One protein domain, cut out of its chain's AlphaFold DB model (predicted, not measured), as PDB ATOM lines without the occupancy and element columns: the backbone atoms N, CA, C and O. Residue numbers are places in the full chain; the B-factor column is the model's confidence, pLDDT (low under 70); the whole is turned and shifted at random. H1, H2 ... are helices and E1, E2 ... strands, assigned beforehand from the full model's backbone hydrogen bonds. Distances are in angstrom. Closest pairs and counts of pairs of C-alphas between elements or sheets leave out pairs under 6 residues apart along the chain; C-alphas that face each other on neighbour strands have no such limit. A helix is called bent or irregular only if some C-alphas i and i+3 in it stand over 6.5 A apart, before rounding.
ATOM      1  N   PRO A   5       8.858 -20.942 -37.479       91.69
ATOM      2  CA  PRO A   5      10.236 -21.279 -37.157       91.69
ATOM      3  C   PRO A   5      11.020 -20.044 -36.692       91.69
ATOM      4  O   PRO A   5      10.961 -18.967 -37.302       91.69
ATOM      5  N   GLY A   6      11.785 -20.205 -35.619       92.12
ATOM      6  CA  GLY A   6      12.688 -19.208 -35.057       92.12
ATOM      7  C   GLY A   6      14.014 -19.815 -34.603       92.12
ATOM      8  O   GLY A   6      14.233 -21.023 -34.695       92.12
ATOM      9  N   VAL A   7      14.924 -18.957 -34.148       92.56
ATOM     10  CA  VAL A   7      16.212 -19.351 -33.568       92.56
ATOM     11  C   VAL A   7      16.372 -18.679 -32.213       92.56
ATOM     12  O   VAL A   7      16.315 -17.454 -32.133       92.56
ATOM     13  N   VAL A   8      16.610 -19.465 -31.166       92.62
ATOM     14  CA  VAL A   8      16.925 -18.994 -29.810       92.62
ATOM     15  C   VAL A   8      18.265 -19.580 -29.406       92.62
ATOM     16  O   VAL A   8      18.460 -20.783 -29.508       92.62
ATOM     17  N   ASN A   9      19.203 -18.737 -28.963       89.12
ATOM     18  CA  ASN A   9      20.534 -19.168 -28.508       89.12
ATOM     19  C   ASN A   9      21.272 -20.089 -29.509       89.12
ATOM     20  O   ASN A   9      21.998 -20.994 -29.114       89.12
ATOM     21  N   GLY A  10      21.062 -19.882 -30.814       86.44
ATOM     22  CA  GLY A  10      21.658 -20.699 -31.878       86.44
ATOM     23  C   GLY A  10      20.921 -22.007 -32.198       86.44
ATOM     24  O   GLY A  10      21.255 -22.651 -33.189       86.44
ATOM     25  N   GLN A  11      19.892 -22.379 -31.434       89.31
ATOM     26  CA  GLN A  11      19.054 -23.549 -31.698       89.31
ATOM     27  C   GLN A  11      17.768 -23.154 -32.427       89.31
ATOM     28  O   GLN A  11      17.170 -22.114 -32.148       89.31
ATOM     29  N   ARG A  12      17.335 -23.987 -33.380       90.69
ATOM     30  CA  ARG A  12      16.047 -23.816 -34.061       90.69
ATOM     31  C   ARG A  12      14.929 -24.225 -33.113       90.69
ATOM     32  O   ARG A  12      14.972 -25.316 -32.559       90.69
ATOM     33  N   ALA A  13      13.937 -23.364 -32.966       92.38
ATOM     34  CA  ALA A  13      12.767 -23.625 -32.148       92.38
ATOM     35  C   ALA A  13      11.544 -22.968 -32.779       92.38
ATOM     36  O   ALA A  13      11.643 -21.922 -33.428       92.38
ATOM     37  N   ASP A  14      10.381 -23.564 -32.571       93.56
ATOM     38  CA  ASP A  14       9.131 -22.978 -33.025       93.56
ATOM     39  C   ASP A  14       8.627 -21.948 -32.026       93.56
ATOM     40  O   ASP A  14       8.757 -22.107 -30.817       93.56
ATOM     41  N   TYR A  15       8.018 -20.878 -32.520       94.31
ATOM     42  CA  TYR A  15       7.396 -19.864 -31.682       94.31
ATOM     43  C   TYR A  15       5.974 -19.559 -32.137       94.31
ATOM     44  O   TYR A  15       5.568 -19.810 -33.276       94.31
ATOM     45  N   PHE A  16       5.201 -18.986 -31.224       95.31
ATOM     46  CA  PHE A  16       3.793 -18.673 -31.406       95.31
ATOM     47  C   PHE A  16       3.417 -17.363 -30.707       95.31
ATOM     48  O   PHE A  16       4.182 -16.818 -29.915       95.31
ATOM     49  N   LYS A  17       2.227 -16.833 -31.017       95.38
ATOM     50  CA  LYS A  17       1.647 -15.672 -30.321       95.38
ATOM     51  C   LYS A  17       0.774 -16.145 -29.153       95.38
ATOM     52  O   LYS A  17       0.028 -17.107 -29.327       95.38
ATOM     53  N   GLY A  18       0.814 -15.456 -28.011       94.25
ATOM     54  CA  GLY A  18       0.027 -15.790 -26.815       94.25
ATOM     55  C   GLY A  18      -1.471 -15.937 -27.090       94.25
ATOM     56  O   GLY A  18      -2.079 -16.925 -26.696       94.25
ATOM     57  N   SER A  19      -2.053 -15.041 -27.888       94.62
ATOM     58  CA  SER A  19      -3.469 -15.105 -28.268       94.62
ATOM     59  C   SER A  19      -3.833 -16.362 -29.065       94.62
ATOM     60  O   SER A  19      -4.974 -16.816 -29.021       94.62
ATOM     61  N   ALA A  20      -2.877 -16.959 -29.784       94.31
ATOM     62  CA  ALA A  20      -3.085 -18.242 -30.448       94.31
ATOM     63  C   ALA A  20      -3.059 -19.415 -29.455       94.31
ATOM     64  O   ALA A  20      -3.752 -20.401 -29.699       94.31
ATOM     65  N   ALA A  21      -2.303 -19.306 -28.357       93.81
ATOM     66  CA  ALA A  21      -2.279 -20.296 -27.281       93.81
ATOM     67  C   ALA A  21      -3.580 -20.273 -26.468       93.81
ATOM     68  O   ALA A  21      -4.177 -21.323 -26.263       93.81
ATOM     69  N   VAL A  22      -4.086 -19.084 -26.119       94.56
ATOM     70  CA  VAL A  22      -5.403 -18.917 -25.470       94.56
ATOM     71  C   VAL A  22      -6.507 -19.574 -26.305       94.56
ATOM     72  O   VAL A  22      -7.267 -20.404 -25.811       94.56
ATOM     73  N   LYS A  23      -6.542 -19.294 -27.616       94.12
ATOM     74  CA  LYS A  23      -7.490 -19.935 -28.545       94.12
ATOM     75  C   LYS A  23      -7.317 -21.452 -28.638       94.12
ATOM     76  O   LYS A  23      -8.293 -22.151 -28.887       94.12
ATOM     77  N   ALA A  24      -6.095 -21.963 -28.484       93.12
ATOM     78  CA  ALA A  24      -5.824 -23.398 -28.509       93.12
ATOM     79  C   ALA A  24      -6.346 -24.098 -27.246       93.12
ATOM     80  O   ALA A  24      -6.927 -25.174 -27.353       93.12
ATOM     81  N   VAL A  25      -6.211 -23.469 -26.078       92.25
ATOM     82  CA  VAL A  25      -6.770 -23.969 -24.811       92.25
ATOM     83  C   VAL A  25      -8.302 -23.981 -24.841       92.25
ATOM     84  O   VAL A  25      -8.919 -24.948 -24.416       92.25
ATOM     85  N   LEU A  26      -8.929 -22.954 -25.418       92.69
ATOM     86  CA  LEU A  26     -10.392 -22.889 -25.557       92.69
ATOM     87  C   LEU A  26     -10.948 -23.785 -26.679       92.69
ATOM     88  O   LEU A  26     -12.163 -23.858 -26.881       92.69
ATOM     89  N   SER A  27     -10.079 -24.456 -27.437       92.31
ATOM     90  CA  SER A  27     -10.485 -25.273 -28.576       92.31
ATOM     91  C   SER A  27     -11.220 -26.551 -28.137       92.31
ATOM     92  O   SER A  27     -10.966 -27.096 -27.058       92.31
ATOM     93  N   PRO A  28     -12.108 -27.103 -28.987       90.62
ATOM     94  CA  PRO A  28     -12.799 -28.355 -28.684       90.62
ATOM     95  C   PRO A  28     -11.848 -29.557 -28.590       90.62
ATOM     96  O   PRO A  28     -12.215 -30.572 -28.008       90.62
ATOM     97  N   GLU A  29     -10.639 -29.469 -29.154       89.88
ATOM     98  CA  GLU A  29      -9.612 -30.510 -29.045       89.88
ATOM     99  C   GLU A  29      -9.093 -30.626 -27.613       89.88
ATOM    100  O   GLU A  29      -8.994 -31.733 -27.085       89.88
ATOM    101  N   TYR A  30      -8.852 -29.490 -26.953       89.31
ATOM    102  CA  TYR A  30      -8.407 -29.455 -25.563       89.31
ATOM    103  C   TYR A  30      -9.463 -30.033 -24.613       89.31
ATOM    104  O   TYR A  30      -9.140 -30.838 -23.743       89.31
ATOM    105  N   LYS A  31     -10.746 -29.727 -24.851       89.75
ATOM    106  CA  LYS A  31     -11.871 -30.250 -24.051       89.75
ATOM    107  C   LYS A  31     -12.004 -31.779 -24.082       89.75
ATOM    108  O   LYS A  31     -12.612 -32.351 -23.186       89.75
ATOM    109  N   LYS A  32     -11.463 -32.448 -25.108       91.19
ATOM    110  CA  LYS A  32     -11.497 -33.918 -25.236       91.19
ATOM    111  C   LYS A  32     -10.399 -34.617 -24.433       91.19
ATOM    112  O   LYS A  32     -10.463 -35.835 -24.260       91.19
ATOM    113  N   LEU A  33      -9.379 -33.886 -23.982       89.00
ATOM    114  CA  LEU A  33      -8.253 -34.461 -23.257       89.00
ATOM    115  C   LEU A  33      -8.675 -34.851 -21.837       89.00
ATOM    116  O   LEU A  33      -9.370 -34.116 -21.139       89.00
ATOM    117  N   LYS A  34      -8.232 -36.029 -21.399       85.38
ATOM    118  CA  LYS A  34      -8.414 -36.507 -20.025       85.38
ATOM    119  C   LYS A  34      -7.212 -36.052 -19.189       85.38
ATOM    120  O   LYS A  34      -6.095 -36.057 -19.697       85.38
ATOM    121  N   ASN A  35      -7.431 -35.706 -17.919       86.81
ATOM    122  CA  ASN A  35      -6.400 -35.249 -16.965       86.81
ATOM    123  C   ASN A  35      -5.797 -33.856 -17.240       86.81
ATOM    124  O   ASN A  35      -4.650 -33.604 -16.875       86.81
ATOM    125  N   VAL A  36      -6.554 -32.945 -17.854       86.75
ATOM    126  CA  VAL A  36      -6.154 -31.536 -18.005       86.75
ATOM    127  C   VAL A  36      -7.128 -30.612 -17.262       86.75
ATOM    128  O   VAL A  36      -8.298 -30.977 -17.118       86.75
ATOM    129  N   PRO A  37      -6.682 -29.438 -16.773       87.62
ATOM    130  CA  PRO A  37      -7.577 -28.450 -16.176       87.62
ATOM    131  C   PRO A  37      -8.685 -28.055 -17.155       87.62
ATOM    132  O   PRO A  37      -8.410 -27.737 -18.309       87.62
ATOM    133  N   GLN A  38      -9.936 -28.069 -16.703       87.62
ATOM    134  CA  GLN A  38     -11.047 -27.584 -17.517       87.62
ATOM    135  C   GLN A  38     -11.035 -26.060 -17.518       87.62
ATOM    136  O   GLN A  38     -10.905 -25.441 -16.465       87.62
ATOM    137  N   VAL A  39     -11.137 -25.473 -18.708       88.69
ATOM    138  CA  VAL A  39     -11.104 -24.026 -18.904       88.69
ATOM    139  C   VAL A  39     -12.205 -23.638 -19.873       88.69
ATOM    140  O   VAL A  39     -12.283 -24.175 -20.984       88.69
ATOM    141  N   GLU A  40     -13.058 -22.713 -19.441       88.00
ATOM    142  CA  GLU A  40     -14.198 -22.236 -20.228       88.00
ATOM    143  C   GLU A  40     -14.054 -20.768 -20.623       88.00
ATOM    144  O   GLU A  40     -14.506 -20.382 -21.704       88.00
ATOM    145  N   THR A  41     -13.386 -19.964 -19.790       93.19
ATOM    146  CA  THR A  41     -13.209 -18.527 -20.020       93.19
ATOM    147  C   THR A  41     -11.798 -18.167 -20.491       93.19
ATOM    148  O   THR A  41     -10.820 -18.875 -20.241       93.19
ATOM    149  N   GLU A  42     -11.679 -17.033 -21.188       91.00
ATOM    150  CA  GLU A  42     -10.381 -16.499 -21.625       91.00
ATOM    151  C   GLU A  42      -9.482 -16.166 -20.424       91.00
ATOM    152  O   GLU A  42      -8.306 -16.516 -20.433       91.00
ATOM    153  N   GLU A  43     -10.034 -15.596 -19.351       91.81
ATOM    154  CA  GLU A  43      -9.272 -15.263 -18.140       91.81
ATOM    155  C   GLU A  43      -8.712 -16.502 -17.426       91.81
ATOM    156  O   GLU A  43      -7.567 -16.501 -16.970       91.81
ATOM    157  N   GLU A  44      -9.494 -17.582 -17.342       91.88
ATOM    158  CA  GLU A  44      -9.024 -18.862 -16.803       91.88
ATOM    159  C   GLU A  44      -7.898 -19.450 -17.658       91.88
ATOM    160  O   GLU A  44      -6.915 -19.958 -17.111       91.88
ATOM    161  N   ALA A  45      -7.997 -19.335 -18.988       92.25
ATOM    162  CA  ALA A  45      -6.949 -19.778 -19.904       92.25
ATOM    163  C   ALA A  45      -5.648 -18.995 -19.690       92.25
ATOM    164  O   ALA A  45      -4.573 -19.595 -19.648       92.25
ATOM    165  N   GLU A  46      -5.731 -17.673 -19.516       93.38
ATOM    166  CA  GLU A  46      -4.563 -16.834 -19.233       93.38
ATOM    167  C   GLU A  46      -3.912 -17.199 -17.894       93.38
ATOM    168  O   GLU A  46      -2.697 -17.387 -17.841       93.38
ATOM    169  N   ARG A  47      -4.702 -17.377 -16.825       92.81
ATOM    170  CA  ARG A  47      -4.188 -17.800 -15.508       92.81
ATOM    171  C   ARG A  47      -3.524 -19.173 -15.571       92.81
ATOM    172  O   ARG A  47      -2.453 -19.365 -14.996       92.81
ATOM    173  N   MET A  48      -4.126 -20.113 -16.299       92.38
ATOM    174  CA  MET A  48      -3.564 -21.448 -16.485       92.38
ATOM    175  C   MET A  48      -2.238 -21.392 -17.251       92.38
ATOM    176  O   MET A  48      -1.240 -21.932 -16.774       92.38
ATOM    177  N   LEU A  49      -2.176 -20.676 -18.376       93.12
ATOM    178  CA  LEU A  49      -0.933 -20.489 -19.130       93.12
ATOM    179  C   LEU A  49       0.136 -19.775 -18.291       93.12
ATOM    180  O   LEU A  49       1.304 -20.158 -18.332       93.12
ATOM    181  N   HIS A  50      -0.254 -18.805 -17.465       93.94
ATOM    182  CA  HIS A  50       0.657 -18.146 -16.534       93.94
ATOM    183  C   HIS A  50       1.218 -19.117 -15.483       93.94
ATOM    184  O   HIS A  50       2.403 -19.050 -15.155       93.94
ATOM    185  N   SER A  51       0.403 -20.048 -14.979       92.81
ATOM    186  CA  SER A  51       0.847 -21.082 -14.035       92.81
ATOM    187  C   SER A  51       1.798 -22.117 -14.656       92.81
ATOM    188  O   SER A  51       2.519 -22.791 -13.925       92.81
ATOM    189  N   LEU A  52       1.837 -22.220 -15.993       92.25
ATOM    190  CA  LEU A  52       2.716 -23.143 -16.718       92.25
ATOM    191  C   LEU A  52       4.118 -22.579 -16.991       92.25
ATOM    192  O   LEU A  52       5.045 -23.354 -17.235       92.25
ATOM    193  N   LEU A  53       4.295 -21.255 -16.927       92.06
ATOM    194  CA  LEU A  53       5.582 -20.591 -17.177       92.06
ATOM    195  C   LEU A  53       6.745 -21.125 -16.312       92.06
ATOM    196  O   LEU A  53       7.828 -21.322 -16.867       92.06
ATOM    197  N   PRO A  54       6.573 -21.421 -15.004       91.75
ATOM    198  CA  PRO A  54       7.656 -21.950 -14.171       91.75
ATOM    199  C   PRO A  54       8.196 -23.316 -14.618       91.75
ATOM    200  O   PRO A  54       9.349 -23.628 -14.336       91.75
ATOM    201  N   PHE A  55       7.402 -24.122 -15.331       91.50
ATOM    202  CA  PHE A  55       7.844 -25.422 -15.856       91.50
ATOM    203  C   PHE A  55       8.676 -25.300 -17.139       91.50
ATOM    204  O   PHE A  55       9.162 -26.306 -17.648       91.50
ATOM    205  N   ALA A  56       8.829 -24.082 -17.672       91.12
ATOM    206  CA  ALA A  56       9.659 -23.768 -18.832       91.12
ATOM    207  C   ALA A  56       9.333 -24.577 -20.102       91.12
ATOM    208  O   ALA A  56      10.175 -24.691 -20.990       91.12
ATOM    209  N   PHE A  57       8.104 -25.092 -20.239       92.25
ATOM    210  CA  PHE A  57       7.670 -25.702 -21.496       92.25
ATOM    211  C   PHE A  57       7.744 -24.680 -22.631       92.25
ATOM    212  O   PHE A  57       8.226 -25.007 -23.711       92.25
ATOM    213  N   PHE A  58       7.298 -23.446 -22.371       94.12
ATOM    214  CA  PHE A  58       7.434 -22.286 -23.248       94.12
ATOM    215  C   PHE A  58       7.985 -21.087 -22.475       94.12
ATOM    216  O   PHE A  58       7.754 -20.969 -21.273       94.12
ATOM    217  N   LEU A  59       8.654 -20.167 -23.174       94.38
ATOM    218  CA  LEU A  59       9.154 -18.913 -22.598       94.38
ATOM    219  C   LEU A  59       8.803 -17.714 -23.474       94.38
ATOM    220  O   LEU A  59       8.796 -17.808 -24.701       94.38
ATOM    221  N   ARG A  60       8.556 -16.565 -22.842       94.75
ATOM    222  CA  ARG A  60       8.335 -15.277 -23.502       94.75
ATOM    223  C   ARG A  60       9.600 -14.824 -24.219       94.75
ATOM    224  O   ARG A  60      10.687 -14.787 -23.634       94.75
ATOM    225  N   VAL A  61       9.427 -14.436 -25.476       94.44
ATOM    226  CA  VAL A  61      10.502 -13.997 -26.362       94.44
ATOM    227  C   VAL A  61      10.136 -12.715 -27.097       94.44
ATOM    228  O   VAL A  61       8.986 -12.474 -27.467       94.44
ATOM    229  N   GLU A  62      11.155 -11.910 -27.362       93.12
ATOM    230  CA  GLU A  62      11.092 -10.786 -28.280       93.12
ATOM    231  C   GLU A  62      11.549 -11.236 -29.669       93.12
ATOM    232  O   GLU A  62      12.538 -11.961 -29.821       93.12
ATOM    233  N   ARG A  63      10.817 -10.816 -30.702       91.25
ATOM    234  CA  ARG A  63      11.195 -11.099 -32.087       91.25
ATOM    235  C   ARG A  63      12.251 -10.090 -32.513       91.25
ATOM    236  O   ARG A  63      11.965  -8.898 -32.554       91.25
ATOM    237  N   GLY A  64      13.425 -10.584 -32.881       87.00
ATOM    238  CA  GLY A  64      14.453  -9.770 -33.508       87.00
ATOM    239  C   GLY A  64      14.057  -9.302 -34.916       87.00
ATOM    240  O   GLY A  64      12.969  -9.628 -35.419       87.00
ATOM    241  N   PRO A  65      14.944  -8.534 -35.573       84.88
ATOM    242  CA  PRO A  65      14.704  -8.026 -36.917       84.88
ATOM    243  C   PRO A  65      14.389  -9.167 -37.890       84.88
ATOM    244  O   PRO A  65      14.862 -10.297 -37.743       84.88
ATOM    245  N   ALA A  66      13.548  -8.874 -38.884       79.88
ATOM    246  CA  ALA A  66      13.263  -9.835 -39.939       79.88
ATOM    247  C   ALA A  66      14.574 -10.188 -40.661       79.88
ATOM    248  O   ALA A  66      15.285  -9.265 -41.063       79.88
ATOM    249  N   PRO A  67      14.904 -11.480 -40.830       77.88
ATOM    250  CA  PRO A  67      16.088 -11.845 -41.579       77.88
ATOM    251  C   PRO A  67      15.929 -11.399 -43.040       77.88
ATOM    252  O   PRO A  67      14.799 -11.364 -43.546       77.88
ATOM    253  N   PRO A  68      17.036 -11.055 -43.719       72.94
ATOM    254  CA  PRO A  68      17.004 -10.736 -45.138       72.94
ATOM    255  C   PRO A  68      16.443 -11.946 -45.894       72.94
ATOM    256  O   PRO A  68      16.974 -13.052 -45.818       72.94
ATOM    257  N   SER A  69      15.305 -11.748 -46.553       65.25
ATOM    258  CA  SER A  69      14.590 -12.790 -47.286       65.25
ATOM    259  C   SER A  69      15.425 -13.256 -48.477       65.25
ATOM    260  O   SER A  69      15.564 -12.514 -49.445       65.25
ATOM    261  N   THR A  70      15.948 -14.480 -48.438       61.28
ATOM    262  CA  THR A  70      16.695 -15.084 -49.554       61.28
ATOM    263  C   THR A  70      15.792 -15.768 -50.588       61.28
ATOM    264  O   THR A  70      16.217 -15.958 -51.720       61.28
ATOM    265  N   SER A  71      14.538 -16.091 -50.248       58.44
ATOM    266  CA  SER A  71      13.506 -16.578 -51.180       58.44
ATOM    267  C   SER A  71      12.116 -16.517 -50.526       58.44
ATOM    268  O   SER A  71      12.011 -16.499 -49.299       58.44
ATOM    269  N   LYS A  72      11.049 -16.461 -51.335       60.62
ATOM    270  CA  LYS A  72       9.650 -16.404 -50.860       60.62
ATOM    271  C   LYS A  72       9.219 -17.709 -50.165       60.62
ATOM    272  O   LYS A  72       8.370 -17.657 -49.278       60.62
ATOM    273  N   ASP A  73       9.872 -18.818 -50.515       59.44
ATOM    274  CA  ASP A  73       9.494 -20.175 -50.103       59.44
ATOM    275  C   ASP A  73      10.337 -20.710 -48.929       59.44
ATOM    276  O   ASP A  73       9.843 -21.476 -48.103       59.44
ATOM    277  N   HIS A  74      11.570 -20.216 -48.743       61.41
ATOM    278  CA  HIS A  74      12.418 -20.544 -47.589       61.41
ATOM    279  C   HIS A  74      12.836 -19.291 -46.821       61.41
ATOM    280  O   HIS A  74      13.994 -18.863 -46.835       61.41
ATOM    281  N   ALA A  75      11.876 -18.701 -46.107       70.06
ATOM    282  CA  ALA A  75      12.167 -17.634 -45.162       70.06
ATOM    283  C   ALA A  75      13.089 -18.158 -44.047       70.06
ATOM    284  O   ALA A  75      12.752 -19.106 -43.333       70.06
ATOM    285  N   ALA A  76      14.248 -17.518 -43.878       80.19
ATOM    286  CA  ALA A  76      15.156 -17.833 -42.785       80.19
ATOM    287  C   ALA A  76      14.438 -17.706 -41.420       80.19
ATOM    288  O   ALA A  76      13.592 -16.819 -41.239       80.19
ATOM    289  N   PRO A  77      14.752 -18.583 -40.450       85.88
ATOM    290  CA  PRO A  77      14.115 -18.554 -39.141       85.88
ATOM    291  C   PRO A  77      14.465 -17.252 -38.412       85.88
ATOM    292  O   PRO A  77      15.602 -16.777 -38.448       85.88
ATOM    293  N   ARG A  78      13.470 -16.642 -37.763       89.31
ATOM    294  CA  ARG A  78      13.656 -15.343 -37.101       89.31
ATOM    295  C   ARG A  78      14.483 -15.495 -35.824       89.31
ATOM    296  O   ARG A  78      14.164 -16.384 -35.038       89.31
ATOM    297  N   PRO A  79      15.469 -14.621 -35.564       90.94
ATOM    298  CA  PRO A  79      16.151 -14.613 -34.277       90.94
ATOM    299  C   PRO A  79      15.161 -14.185 -33.188       90.94
ATOM    300  O   PRO A  79      14.453 -13.186 -33.344       90.94
ATOM    301  N   LEU A  80      15.091 -14.938 -32.096       93.19
ATOM    302  CA  LEU A  80      14.266 -14.620 -30.936       93.19
ATOM    303  C   LEU A  80      15.170 -14.469 -29.712       93.19
ATOM    304  O   LEU A  80      16.103 -15.247 -29.504       93.19
ATOM    305  N   LYS A  81      14.879 -13.459 -28.894       92.69
ATOM    306  CA  LYS A  81      15.598 -13.175 -27.650       92.69
ATOM    307  C   LYS A  81      14.687 -13.482 -26.469       92.69
ATOM    308  O   LYS A  81      13.575 -12.968 -26.406       92.69
ATOM    309  N   VAL A  82      15.151 -14.301 -25.532       92.62
ATOM    310  CA  VAL A  82      14.392 -14.613 -24.311       92.62
ATOM    311  C   VAL A  82      14.368 -13.391 -23.394       92.62
ATOM    312  O   VAL A  82      15.408 -12.784 -23.131       92.62
ATOM    313  N   ILE A  83      13.178 -13.021 -22.922       91.69
ATOM    314  CA  ILE A  83      12.989 -11.938 -21.949       91.69
ATOM    315  C   ILE A  83      13.146 -12.522 -20.540       91.69
ATOM    316  O   ILE A  83      12.652 -13.610 -20.268       91.69
ATOM    317  N   HIS A  84      13.821 -11.826 -19.624       87.38
ATOM    318  CA  HIS A  84      14.008 -12.345 -18.263       87.38
ATOM    319  C   HIS A  84      12.717 -12.288 -17.425       87.38
ATOM    320  O   HIS A  84      12.411 -13.227 -16.696       87.38
ATOM    321  N   MET A  85      11.920 -11.223 -17.567       89.56
ATOM    322  CA  MET A  85      10.601 -11.143 -16.937       89.56
ATOM    323  C   MET A  85       9.578 -12.004 -17.688       89.56
ATOM    324  O   MET A  85       9.124 -11.659 -18.780       89.56
ATOM    325  N   GLN A  86       9.216 -13.130 -17.078       91.50
ATOM    326  CA  GLN A  86       8.256 -14.099 -17.598       91.50
ATOM    327  C   GLN A  86       6.876 -13.850 -16.980       91.50
ATOM    328  O   GLN A  86       6.516 -14.447 -15.971       91.50
ATOM    329  N   MET A  87       6.116 -12.942 -17.591       91.50
ATOM    330  CA  MET A  87       4.692 -12.739 -17.311       91.50
ATOM    331  C   MET A  87       3.895 -13.049 -18.574       91.50
ATOM    332  O   MET A  87       4.261 -12.580 -19.664       91.50
ATOM    333  N   PHE A  88       2.837 -13.847 -18.433       93.19
ATOM    334  CA  PHE A  88       1.987 -14.206 -19.562       93.19
ATOM    335  C   PHE A  88       1.106 -13.022 -19.976       93.19
ATOM    336  O   PHE A  88       0.302 -12.526 -19.200       93.19
ATOM    337  N   GLU A  89       1.239 -12.617 -21.231       93.44
ATOM    338  CA  GLU A  89       0.396 -11.656 -21.938       93.44
ATOM    339  C   GLU A  89      -0.001 -12.215 -23.317       93.44
ATOM    340  O   GLU A  89       0.834 -12.772 -24.049       93.44
ATOM    341  N   LYS A  90      -1.259 -12.011 -23.722       92.75
ATOM    342  CA  LYS A  90      -1.802 -12.496 -25.003       92.75
ATOM    343  C   LYS A  90      -1.151 -11.880 -26.243       92.75
ATOM    344  O   LYS A  90      -1.092 -12.517 -27.300       92.75
ATOM    345  N   ASP A  91      -0.643 -10.655 -26.145       92.69
ATOM    346  CA  ASP A  91      -0.063  -9.952 -27.293       92.69
ATOM    347  C   ASP A  91       1.410 -10.266 -27.551       92.69
ATOM    348  O   ASP A  91       1.941  -9.959 -28.625       92.69
ATOM    349  N   MET A  92       2.038 -10.973 -26.615       93.94
ATOM    350  CA  MET A  92       3.448 -11.327 -26.660       93.94
ATOM    351  C   MET A  92       3.690 -12.645 -27.403       93.94
ATOM    352  O   MET A  92       2.760 -13.375 -27.764       93.94
ATOM    353  N   HIS A  93       4.960 -12.924 -27.695       94.69
ATOM    354  CA  HIS A  93       5.387 -14.134 -28.395       94.69
ATOM    355  C   HIS A  93       6.095 -15.081 -27.434       94.69
ATOM    356  O   HIS A  93       6.763 -14.637 -26.501       94.69
ATOM    357  N   TYR A  94       5.963 -16.376 -27.696       95.19
ATOM    358  CA  TYR A  94       6.533 -17.431 -26.870       95.19
ATOM    359  C   TYR A  94       7.214 -18.471 -27.745       95.19
ATOM    360  O   TYR A  94       6.691 -18.813 -28.805       95.19
ATOM    361  N   VAL A  95       8.373 -18.953 -27.307       95.50
ATOM    362  CA  VAL A  95       9.102 -20.055 -27.946       95.50
ATOM    363  C   VAL A  95       8.730 -21.374 -27.284       95.50
ATOM    364  O   VAL A  95       8.559 -21.423 -26.066       95.50
ATOM    365  N   TRP A  96       8.611 -22.428 -28.085       93.25
ATOM    366  CA  TRP A  96       8.377 -23.784 -27.621       93.25
ATOM    367  C   TRP A  96       9.704 -24.466 -27.279       93.25
ATOM    368  O   TRP A  96      10.598 -24.505 -28.121       93.25
ATOM    369  N   LEU A  97       9.838 -24.983 -26.055       90.94
ATOM    370  CA  LEU A  97      11.054 -25.645 -25.553       90.94
ATOM    371  C   LEU A  97      10.816 -27.110 -25.170       90.94
ATOM    372  O   LEU A  97      11.719 -27.789 -24.688       90.94
ATOM    373  N   TYR A  98       9.599 -27.612 -25.366       88.25
ATOM    374  CA  TYR A  98       9.274 -28.997 -25.068       88.25
ATOM    375  C   TYR A  98       9.750 -29.927 -26.190       88.25
ATOM    376  O   TYR A  98       9.164 -29.959 -27.269       88.25
ATOM    377  N   GLU A  99      10.786 -30.718 -25.914       80.19
ATOM    378  CA  GLU A  99      11.373 -31.669 -26.874       80.19
ATOM    379  C   GLU A  99      10.714 -33.065 -26.868       80.19
ATOM    380  O   GLU A  99      11.187 -33.990 -27.527       80.19
ATOM    381  N   GLY A 100       9.599 -33.247 -26.153       84.31
ATOM    382  CA  GLY A 100       8.939 -34.548 -26.052       84.31
ATOM    383  C   GLY A 100       9.714 -35.566 -25.206       84.31
ATOM    384  O   GLY A 100      10.619 -35.236 -24.440       84.31
ATOM    385  N   SER A 101       9.330 -36.840 -25.316       84.94
ATOM    386  CA  SER A 101       9.987 -37.921 -24.577       84.94
ATOM    387  C   SER A 101      11.305 -38.317 -25.246       84.94
ATOM    388  O   SER A 101      11.325 -39.058 -26.228       84.94
TER     389      SER A 101
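This is residues 5 to 101 of the 243 residues of the protein "Translocation protein SEC62" of Malassezia sympodialis (strain ATCC 42132) (UniProt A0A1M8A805). Five short strands close into a small barrel, with H1 and H3 packed together at one side of it and H2 farther out. From the barrel, the loop of residues 64 to 77 reaches away from the helices. The printed part has 97 residues, mixed in class, with three named helices and five named strands in the order E1 E2 H1 H2 H3 E3 E4 E5. It is only just compact, close to loose, with a radius of gyration of the C-alphas of 14.8 A and spans of 44 by 30 by 29 A.

E1, residues 5 to 8, and E2, residues 11 to 17, form an antiparallel hairpin, with N 6 and O 13 2.8 A apart. E2 is antiparallel to E5, residues 93 to 96, with N 16 to O 94 at 2.8 A. E5 is antiparallel to E3, residues 58 to 63, with N 61 to O 93 at 2.9 A. E3 and E4, residues 78 to 82, form an antiparallel hairpin, with N 62 to O 81 at 2.8 A. E4 is parallel to E1, with N 7 to O 78 at 2.8 A, and the barrel is closed. H1, residues 18 to 25, is on the barrel; the closest C-alphas of H1 and E5 are those of Gly 18 and His 93, 5.8 A apart. H1 touches H3, residues 42 to 55, about perpendicular at 78 degrees, closest at the C-alphas of Val 22 and Ala 45, 5.8 A. H3 is only just on the barrel, with 5 pairs of C-alphas within 10 A. H2, residues 28 to 31, is not on it. Every O i to N i+4 pair is within hydrogen-bond range in H1, 8 of 10 in H3; H2 is too short for one.

E1 begins at C-alpha 5 (10.236, -21.279, -37.157) and E5 ends at C-alpha 96 (8.377, -23.784, -27.621). E2 is 19.2 A long and H3 21.1 A. H3 is irregular, but only just: C-alphas 51 and 54 are 6.9 A apart.

The C-alphas farthest apart, of Asn 35 and Thr 70, are 44.7 A apart. The printed part has no cut; E3 to E4 is a long link. Residues 69 to 74 have pLDDT under 70.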